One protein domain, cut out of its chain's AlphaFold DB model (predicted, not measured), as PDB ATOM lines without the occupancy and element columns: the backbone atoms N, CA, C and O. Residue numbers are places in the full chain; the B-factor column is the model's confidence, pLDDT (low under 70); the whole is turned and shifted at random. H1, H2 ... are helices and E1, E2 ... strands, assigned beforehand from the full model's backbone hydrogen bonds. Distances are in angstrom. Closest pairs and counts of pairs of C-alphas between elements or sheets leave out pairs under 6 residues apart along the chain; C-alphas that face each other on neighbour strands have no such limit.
ATOM      1  N   PHE A  70     -38.169   4.277  23.929       93.75
ATOM      2  CA  PHE A  70     -37.892   5.663  24.258       93.75
ATOM      3  C   PHE A  70     -38.260   5.885  25.722       93.75
ATOM      4  O   PHE A  70     -39.352   5.525  26.144       93.75
ATOM      5  N   THR A  71     -37.332   6.403  26.521       92.00
ATOM      6  CA  THR A  71     -37.528   6.525  27.973       92.00
ATOM      7  C   THR A  71     -36.974   7.841  28.492       92.00
ATOM      8  O   THR A  71     -35.979   8.343  27.972       92.00
ATOM      9  N   LYS A  72     -37.579   8.376  29.553       90.19
ATOM     10  CA  LYS A  72     -36.999   9.483  30.320       90.19
ATOM     11  C   LYS A  72     -35.956   8.957  31.318       90.19
ATOM     12  O   LYS A  72     -36.153   7.872  31.866       90.19
ATOM     13  N   PRO A  73     -34.880   9.706  31.605       85.38
ATOM     14  CA  PRO A  73     -33.934   9.325  32.647       85.38
ATOM     15  C   PRO A  73     -34.583   9.315  34.045       85.38
ATOM     16  O   PRO A  73     -35.406  10.178  34.354       85.38
ATOM     17  N   ASP A  74     -34.173   8.384  34.915       75.06
ATOM     18  CA  ASP A  74     -34.687   8.276  36.298       75.06
ATOM     19  C   ASP A  74     -34.302   9.479  37.180       75.06
ATOM     20  O   ASP A  74     -35.011   9.850  38.117       75.06
ATOM     21  N   LEU A  75     -33.146  10.082  36.891       76.19
ATOM     22  CA  LEU A  75     -32.628  11.268  37.563       76.19
ATOM     23  C   LEU A  75     -32.759  12.471  36.638       76.19
ATOM     24  O   LEU A  75     -32.615  12.352  35.424       76.19
ATOM     25  N   LYS A  76     -32.978  13.654  37.217       71.94
ATOM     26  CA  LYS A  76     -32.973  14.901  36.451       71.94
ATOM     27  C   LYS A  76     -31.565  15.127  35.890       71.94
ATOM     28  O   LYS A  76     -30.667  15.510  36.633       71.94
ATOM     29  N   ARG A  77     -31.395  14.846  34.600       76.12
ATOM     30  CA  ARG A  77     -30.176  15.101  33.828       76.12
ATOM     31  C   ARG A  77     -30.298  16.411  33.052       76.12
ATOM     32  O   ARG A  77     -31.392  16.973  32.946       76.12
ATOM     33  N   ASP A  78     -29.171  16.896  32.544       84.38
ATOM     34  CA  ASP A  78     -29.136  18.056  31.656       84.38
ATOM     35  C   ASP A  78     -29.858  17.723  30.339       84.38
ATOM     36  O   ASP A  78     -29.877  16.571  29.915       84.38
ATOM     37  N   LEU A  79     -30.467  18.719  29.685       87.69
ATOM     38  CA  LEU A  79     -31.291  18.501  28.483       87.69
ATOM     39  C   LEU A  79     -30.526  17.779  27.357       87.69
ATOM     40  O   LEU A  79     -31.105  16.993  26.611       87.69
ATOM     41  N   LEU A  80     -29.226  18.053  27.253       89.31
ATOM     42  CA  LEU A  80     -28.342  17.485  26.239       89.31
ATOM     43  C   LEU A  80     -27.815  16.087  26.625       89.31
ATOM     44  O   LEU A  80     -27.081  15.463  25.867       89.31
ATOM     45  N   ASP A  81     -28.153  15.544  27.789       88.06
ATOM     46  CA  ASP A  81     -27.632  14.246  28.229       88.06
ATOM     47  C   ASP A  81     -28.476  13.085  27.671       88.06
ATOM     48  O   ASP A  81     -29.216  12.406  28.392       88.06
ATOM     49  N   ILE A  82     -28.405  12.903  26.347       90.38
ATOM     50  CA  ILE A  82     -29.039  11.789  25.639       90.38
ATOM     51  C   ILE A  82     -28.109  10.587  25.686       90.38
ATOM     52  O   ILE A  82     -27.008  10.615  25.135       90.38
ATOM     53  N   ASN A  83     -28.599   9.500  26.276       87.56
ATOM     54  CA  ASN A  83     -27.820   8.290  26.468       87.56
ATOM     55  C   ASN A  83     -28.491   7.080  25.840       87.56
ATOM     56  O   ASN A  83     -29.708   6.915  25.849       87.56
ATOM     57  N   LEU A  84     -27.655   6.186  25.330       87.81
ATOM     58  CA  LEU A  84     -28.059   4.902  24.789       87.81
ATOM     59  C   LEU A  84     -27.284   3.828  25.575       87.81
ATOM     60  O   LEU A  84     -26.258   3.345  25.093       87.81
ATOM     61  N   PRO A  85     -27.716   3.471  26.805       82.19
ATOM     62  CA  PRO A  85     -26.928   2.663  27.742       82.19
ATOM     63  C   PRO A  85     -26.498   1.328  27.134       82.19
ATOM     64  O   PRO A  85     -27.344   0.616  26.598       82.19
ATOM     65  N   SER A  86     -25.210   0.985  27.169       69.56
ATOM     66  CA  SER A  86     -24.742  -0.318  26.678       69.56
ATOM     67  C   SER A  86     -25.375  -1.457  27.472       69.56
ATOM     68  O   SER A  86     -25.419  -1.420  28.699       69.56
ATOM     69  N   ASN A  87     -25.835  -2.481  26.756       67.06
ATOM     70  CA  ASN A  87     -26.405  -3.686  27.346       67.06
ATOM     71  C   ASN A  87     -25.478  -4.860  27.025       67.06
ATOM     72  O   ASN A  87     -25.511  -5.375  25.907       67.06
ATOM     73  N   GLU A  88     -24.685  -5.296  28.009       59.62
ATOM     74  CA  GLU A  88     -23.721  -6.407  27.887       59.62
ATOM     75  C   GLU A  88     -24.343  -7.661  27.245       59.62
ATOM     76  O   GLU A  88     -23.732  -8.312  26.393       59.62
ATOM     77  N   CYS A  89     -25.596  -7.976  27.590       57.31
ATOM     78  CA  CYS A  89     -26.312  -9.125  27.037       57.31
ATOM     79  C   CYS A  89     -26.627  -8.978  25.540       57.31
ATOM     80  O   CYS A  89     -26.487  -9.946  24.795       57.31
ATOM     81  N   LEU A  90     -27.022  -7.783  25.086       58.34
ATOM     82  CA  LEU A  90     -27.332  -7.519  23.674       58.34
ATOM     83  C   LEU A  90     -26.070  -7.354  22.820       58.34
ATOM     84  O   LEU A  90     -26.108  -7.647  21.628       58.34
ATOM     85  N   GLU A  91     -24.964  -6.908  23.418       61.59
ATOM     86  CA  GLU A  91     -23.657  -6.858  22.754       61.59
ATOM     87  C   GLU A  91     -23.075  -8.266  22.557       61.59
ATOM     88  O   GLU A  91     -22.557  -8.575  21.485       61.59
ATOM     89  N   THR A  92     -23.223  -9.145  23.556       58.16
ATOM     90  CA  THR A  92     -22.710 -10.526  23.499       58.16
ATOM     91  C   THR A  92     -23.603 -11.432  22.653       58.16
ATOM     92  O   THR A  92     -23.112 -12.262  21.887       58.16
ATOM     93  N   PHE A  93     -24.925 -11.267  22.752       62.09
ATOM     94  CA  PHE A  93     -25.879 -12.035  21.968       62.09
ATOM     95  C   PHE A  93     -27.061 -11.164  21.493       62.09
ATOM     96  O   PHE A  93     -28.116 -11.125  22.133       62.09
ATOM     97  N   PRO A  94     -26.950 -10.531  20.307       57.91
ATOM     98  CA  PRO A  94     -27.990  -9.656  19.748       57.91
ATOM     99  C   PRO A  94     -29.347 -10.353  19.556       57.91
ATOM    100  O   PRO A  94     -30.396  -9.709  19.515       57.91
ATOM    101  N   CYS A  95     -29.331 -11.686  19.446       58.03
ATOM    102  CA  CYS A  95     -30.519 -12.519  19.312       58.03
ATOM    103  C   CYS A  95     -31.368 -12.631  20.587       58.03
ATOM    104  O   CYS A  95     -32.535 -13.006  20.490       58.03
ATOM    105  N   PHE A  96     -30.839 -12.256  21.756       58.34
ATOM    106  CA  PHE A  96     -31.565 -12.306  23.028       58.34
ATOM    107  C   PHE A  96     -32.335 -11.016  23.332       58.34
ATOM    108  O   PHE A  96     -32.649 -10.768  24.492       58.34
ATOM    109  N   ASN A  97     -32.699 -10.207  22.328       63.50
ATOM    110  CA  ASN A  97     -33.761  -9.210  22.507       63.50
ATOM    111  C   ASN A  97     -35.093  -9.952  22.743       63.50
ATOM    112  O   ASN A  97     -35.859 -10.242  21.826       63.50
ATOM    113  N   LEU A  98     -35.297 -10.354  23.993       65.12
ATOM    114  CA  LEU A  98     -36.360 -11.226  24.481       65.12
ATOM    115  C   LEU A  98     -37.469 -10.407  25.152       65.12
ATOM    116  O   LEU A  98     -38.089 -10.850  26.118       65.12
ATOM    117  N   SER A  99     -37.737  -9.215  24.618       61.66
ATOM    118  CA  SER A  99     -38.880  -8.383  25.012       61.66
ATOM    119  C   SER A  99     -40.191  -9.183  24.963       61.66
ATOM    120  O   SER A  99     -40.983  -9.127  25.900       61.66
ATOM    121  N   TRP A 100     -40.361 -10.042  23.953       63.03
ATOM    122  CA  TRP A 100     -41.488 -10.974  23.853       63.03
ATOM    123  C   TRP A 100     -41.469 -12.124  24.879       63.03
ATOM    124  O   TRP A 100     -42.522 -12.541  25.356       63.03
ATOM    125  N   LEU A 101     -40.294 -12.643  25.261       64.56
ATOM    126  CA  LEU A 101     -40.201 -13.733  26.245       64.56
ATOM    127  C   LEU A 101     -40.667 -13.258  27.625       64.56
ATOM    128  O   LEU A 101     -41.307 -14.016  28.351       64.56
ATOM    129  N   LEU A 102     -40.377 -12.000  27.973       63.75
ATOM    130  CA  LEU A 102     -40.846 -11.384  29.214       63.75
ATOM    131  C   LEU A 102     -42.369 -11.210  29.237       63.75
ATOM    132  O   LEU A 102     -42.976 -11.335  30.300       63.75
ATOM    133  N   SER A 103     -42.994 -10.991  28.076       63.72
ATOM    134  CA  SER A 103     -44.455 -11.003  27.939       63.72
ATOM    135  C   SER A 103     -45.044 -12.407  28.136       63.72
ATOM    136  O   SER A 103     -46.113 -12.543  28.726       63.72
ATOM    137  N   CYS A 104     -44.334 -13.461  27.712       63.62
ATOM    138  CA  CYS A 104     -44.744 -14.858  27.909       63.62
ATOM    139  C   CYS A 104     -44.495 -15.400  29.328       63.62
ATOM    140  O   CYS A 104     -45.175 -16.335  29.751       63.62
ATOM    141  N   LEU A 105     -43.499 -14.878  30.050       71.06
ATOM    142  CA  LEU A 105     -43.038 -15.409  31.338       71.06
ATOM    143  C   LEU A 105     -43.052 -14.307  32.413       71.06
ATOM    144  O   LEU A 105     -41.991 -13.843  32.835       71.06
ATOM    145  N   PRO A 106     -44.239 -13.901  32.912       65.69
ATOM    146  CA  PRO A 106     -44.372 -12.789  33.859       65.69
ATOM    147  C   PRO A 106     -43.610 -12.999  35.178       65.69
ATOM    148  O   PRO A 106     -43.292 -12.032  35.858       65.69
ATOM    149  N   PHE A 107     -43.254 -14.240  35.527       69.25
ATOM    150  CA  PHE A 107     -42.439 -14.551  36.707       69.25
ATOM    151  C   PHE A 107     -40.949 -14.189  36.557       69.25
ATOM    152  O   PHE A 107     -40.253 -14.092  37.562       69.25
ATOM    153  N   LEU A 108     -40.450 -13.987  35.329       61.81
ATOM    154  CA  LEU A 108     -39.090 -13.491  35.059       61.81
ATOM    155  C   LEU A 108     -39.033 -11.959  34.960       61.81
ATOM    156  O   LEU A 108     -37.952 -11.388  34.814       61.81
ATOM    157  N   LYS A 109     -40.188 -11.286  35.024       61.47
ATOM    158  CA  LYS A 109     -40.315  -9.845  34.829       61.47
ATOM    159  C   LYS A 109     -39.824  -9.098  36.071       61.47
ATOM    160  O   LYS A 109     -40.580  -8.829  36.998       61.47
ATOM    161  N   SER A 110     -38.529  -8.799  36.092       71.38
ATOM    162  CA  SER A 110     -37.950  -7.794  36.985       71.38
ATOM    163  C   SER A 110     -37.537  -6.574  36.169       71.38
ATOM    164  O   SER A 110     -37.046  -6.725  35.049       71.38
ATOM    165  N   ASP A 111     -37.684  -5.378  36.741       62.47
ATOM    166  CA  ASP A 111     -37.319  -4.113  36.081       62.47
ATOM    167  C   ASP A 111     -35.850  -4.101  35.619       62.47
ATOM    168  O   ASP A 111     -35.509  -3.528  34.583       62.47
ATOM    169  N   CYS A 112     -34.976  -4.787  36.362       60.69
ATOM    170  CA  CYS A 112     -33.567  -4.964  36.017       60.69
ATOM    171  C   CYS A 112     -33.388  -5.806  34.742       60.69
ATOM    172  O   CYS A 112     -32.651  -5.415  33.837       60.69
ATOM    173  N   LEU A 113     -34.099  -6.934  34.638       61.28
ATOM    174  CA  LEU A 113     -34.007  -7.823  33.479       61.28
ATOM    175  C   LEU A 113     -34.599  -7.165  32.223       61.28
ATOM    176  O   LEU A 113     -34.055  -7.320  31.134       61.28
ATOM    177  N   GLU A 114     -35.675  -6.387  32.369       63.34
ATOM    178  CA  GLU A 114     -36.286  -5.664  31.248       63.34
ATOM    179  C   GLU A 114     -35.318  -4.629  30.646       63.34
ATOM    180  O   GLU A 114     -35.174  -4.565  29.424       63.34
ATOM    181  N   ARG A 115     -34.562  -3.900  31.485       62.41
ATOM    182  CA  ARG A 115     -33.514  -2.970  31.021       62.41
ATOM    183  C   ARG A 115     -32.327  -3.672  30.353       62.41
ATOM    184  O   ARG A 115     -31.767  -3.133  29.405       62.41
ATOM    185  N   GLN A 116     -31.955  -4.870  30.810       61.94
ATOM    186  CA  GLN A 116     -30.824  -5.630  30.253       61.94
ATOM    187  C   GLN A 116     -31.137  -6.292  28.904       61.94
ATOM    188  O   GLN A 116     -30.241  -6.506  28.085       61.94
ATOM    189  N   VAL A 117     -32.408  -6.620  28.671       66.31
ATOM    190  CA  VAL A 117     -32.870  -7.402  27.516       66.31
ATOM    191  C   VAL A 117     -33.429  -6.512  26.399       66.31
ATOM    192  O   VAL A 117     -33.469  -6.932  25.242       66.31
ATOM    193  N   GLN A 118     -33.819  -5.270  26.705       73.62
ATOM    194  CA  GLN A 118     -34.362  -4.326  25.732       73.62
ATOM    195  C   GLN A 118     -33.478  -3.094  25.554       73.62
ATOM    196  O   GLN A 118     -32.949  -2.527  26.507       73.62
ATOM    197  N   ARG A 119     -33.323  -2.653  24.303       84.62
ATOM    198  CA  ARG A 119     -32.563  -1.445  23.991       84.62
ATOM    199  C   ARG A 119     -33.421  -0.205  24.252       84.62
ATOM    200  O   ARG A 119     -34.430  -0.012  23.578       84.62
ATOM    201  N   CYS A 120     -32.991   0.633  25.191       88.38
ATOM    202  CA  CYS A 120     -33.649   1.898  25.524       88.38
ATOM    203  C   CYS A 120     -32.769   3.086  25.131       88.38
ATOM    204  O   CYS A 120     -31.565   3.058  25.385       88.38
ATOM    205  N   LEU A 121     -33.370   4.110  24.530       93.19
ATOM    206  CA  LEU A 121     -32.783   5.433  24.358       93.19
ATOM    207  C   LEU A 121     -33.356   6.351  25.440       93.19
ATOM    208  O   LEU A 121     -34.566   6.584  25.507       93.19
ATOM    209  N   GLU A 122     -32.474   6.840  26.303       92.44
ATOM    210  CA  GLU A 122     -32.794   7.777  27.369       92.44
ATOM    211  C   GLU A 122     -32.688   9.199  26.825       92.44
ATOM    212  O   GLU A 122     -31.590   9.673  26.529       92.44
ATOM    213  N   VAL A 227     -37.708  -8.787  15.260       79.44
ATOM    214  CA  VAL A 227     -38.127  -8.820  16.668       79.44
ATOM    215  C   VAL A 227     -39.207  -7.777  16.945       79.44
ATOM    216  O   VAL A 227     -40.219  -8.107  17.558       79.44
ATOM    217  N   GLY A 228     -39.047  -6.547  16.455       81.44
ATOM    218  CA  GLY A 228     -40.065  -5.508  16.601       81.44
ATOM    219  C   GLY A 228     -41.381  -5.861  15.898       81.44
ATOM    220  O   GLY A 228     -42.451  -5.701  16.481       81.44
ATOM    221  N   THR A 229     -41.314  -6.462  14.703       82.69
ATOM    222  CA  THR A 229     -42.504  -6.965  13.989       82.69
ATOM    223  C   THR A 229     -43.205  -8.074  14.774       82.69
ATOM    224  O   THR A 229     -44.420  -8.029  14.944       82.69
ATOM    225  N   LEU A 230     -42.454  -9.056  15.282       81.19
ATOM    226  CA  LEU A 230     -43.006 -10.147  16.090       81.19
ATOM    227  C   LEU A 230     -43.642  -9.619  17.376       81.19
ATOM    228  O   LEU A 230     -44.744 -10.035  17.722       81.19
ATOM    229  N   THR A 231     -42.976  -8.676  18.042       77.06
ATOM    230  CA  THR A 231     -43.488  -8.047  19.262       77.06
ATOM    231  C   THR A 231     -44.823  -7.366  18.986       77.06
ATOM    232  O   THR A 231     -45.782  -7.656  19.674       77.06
ATOM    233  N   LYS A 232     -44.927  -6.563  17.921       79.25
ATOM    234  CA  LYS A 232     -46.160  -5.844  17.560       79.25
ATOM    235  C   LYS A 232     -47.331  -6.750  17.149       79.25
ATOM    236  O   LYS A 232     -48.481  -6.354  17.297       79.25
ATOM    237  N   VAL A 233     -47.057  -7.903  16.530       82.44
ATOM    238  CA  VAL A 233     -48.103  -8.791  15.979       82.44
ATOM    239  C   VAL A 233     -48.638  -9.773  17.019       82.44
ATOM    240  O   VAL A 233     -49.818 -10.113  16.977       82.44
ATOM    241  N   TYR A 234     -47.777 -10.261  17.912       71.94
ATOM    242  CA  TYR A 234     -48.104 -11.376  18.804       71.94
ATOM    243  C   TYR A 234     -48.233 -10.988  20.279       71.94
ATOM    244  O   TYR A 234     -48.722 -11.810  21.057       71.94
ATOM    245  N   PHE A 235     -47.800  -9.788  20.668       64.94
ATOM    246  CA  PHE A 235     -47.730  -9.335  22.058       64.94
ATOM    247  C   PHE A 235     -48.277  -7.915  22.207       64.94
ATOM    248  O   PHE A 235     -48.756  -7.620  23.323       64.94
TER     249      PHE A 235
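What this domain is: This is residues 70 to 122 and 227 to 235 of the 235 residues of the protein "uncharacterized protein LOC108987548" of Juglans regia (UniProt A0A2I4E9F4). Four short helices, H1, H3, H2 and H4 in that order through space, make a loose arc, and a long loop at the other end of the model, residues 70 to 87, folds back past the short strand E1 that follows H3. H4 lies toward one end of the longest axis, and residues 75 to 80 of the loop stick out at the opposite end. The printed part has 62 residues, with four named helices and one named strand in the order H1, H2, H3, E1, H4; E1 pairs with no named strand. The class is mostly helix, though the named elements hold 29 of the 62 residues, under half. The whole is only just loose, close to compact, with a radius of gyration of the C-alphas of 13.1 A, and it is elongated, spanning 37 by 23 by 22 A.

How they stand to each other: Start at the longest helix, H4, residues 227 to 234, and look from there to H2, residues 99 to 104. These two only just touch, with 3 pairs of C-alphas within 8 A; the closest C-alphas are those of Trp 100 and Thr 231, 5.8 A apart. Their lines stand at a shallow tilt of 31 degrees, and they run the same way. Go on from H2 to H3, residues 111 to 117: these two also only just touch, again with 3 pairs within 8 A, and their closest C-alphas, those of Ser 99 and Val 117, are 6.6 A apart. H2 and H3 run opposite ways at a steep tilt of 57 degrees. H3 is also touched by H1, residues 88 to 92: the two touch with 5 pairs of C-alphas within 8 A, and their closest C-alphas are those of Cys 89 and Gln 116, 6.6 A apart. Past the end of H3, look for E1, residues 120 to 122; H3 and E1 meet only through their link. Residues 70 to 71, a stretch too short to be named, pair with residues 121 to 122 of E1, parallel. Among the pairs that are apart are H1 and H4, H3 and H4, and E1 and H4. In H1, H3 and H4 every O i to N i+4 pair is within hydrogen-bond range, while in H2 it is 1 of 2.

Where its parts are: Find C-alpha 227 at (-38.127, -8.820, 16.668); from there H4, residues 227 to 234, runs 10.5 A to C-alpha 234 at (-48.104, -11.376, 18.804). H2, residues 99 to 104, measures 9.2 A from first to last C-alpha, and H3, residues 111 to 117, measures 10.2 A. H1, residues 88 to 92, begins at C-alpha 88, (-23.721, -6.407, 27.887), and is 6.1 A long. E1, residues 120 to 122, is 6.2 A long.

The domain as a whole: The two C-alphas farthest apart are those of Asp 78 and Tyr 234, 37.3 A. Residues 123 to 226 are not printed, and across this cut C-alpha 122 and C-alpha 227 are 20.5 A apart. Of the links that are printed whole, H3 to E1 is tight, H1 to H2 and H2 to H3 are short, and no link is long. Before H1, residues 70 to 87 hold no named element; residues 75 to 80 among them stand free. The printed part ends at Phe 235, the chain's last residue. The mean pLDDT of the printed part is 72.7, and 31 residues are under 70: 86 to 104, 106 to 109, 111 to 117 and 235. Read H1, H2 and H3 with that in mind, at mean pLDDT 59, 63 and 63, beside 91 for E1 and 79 for H4.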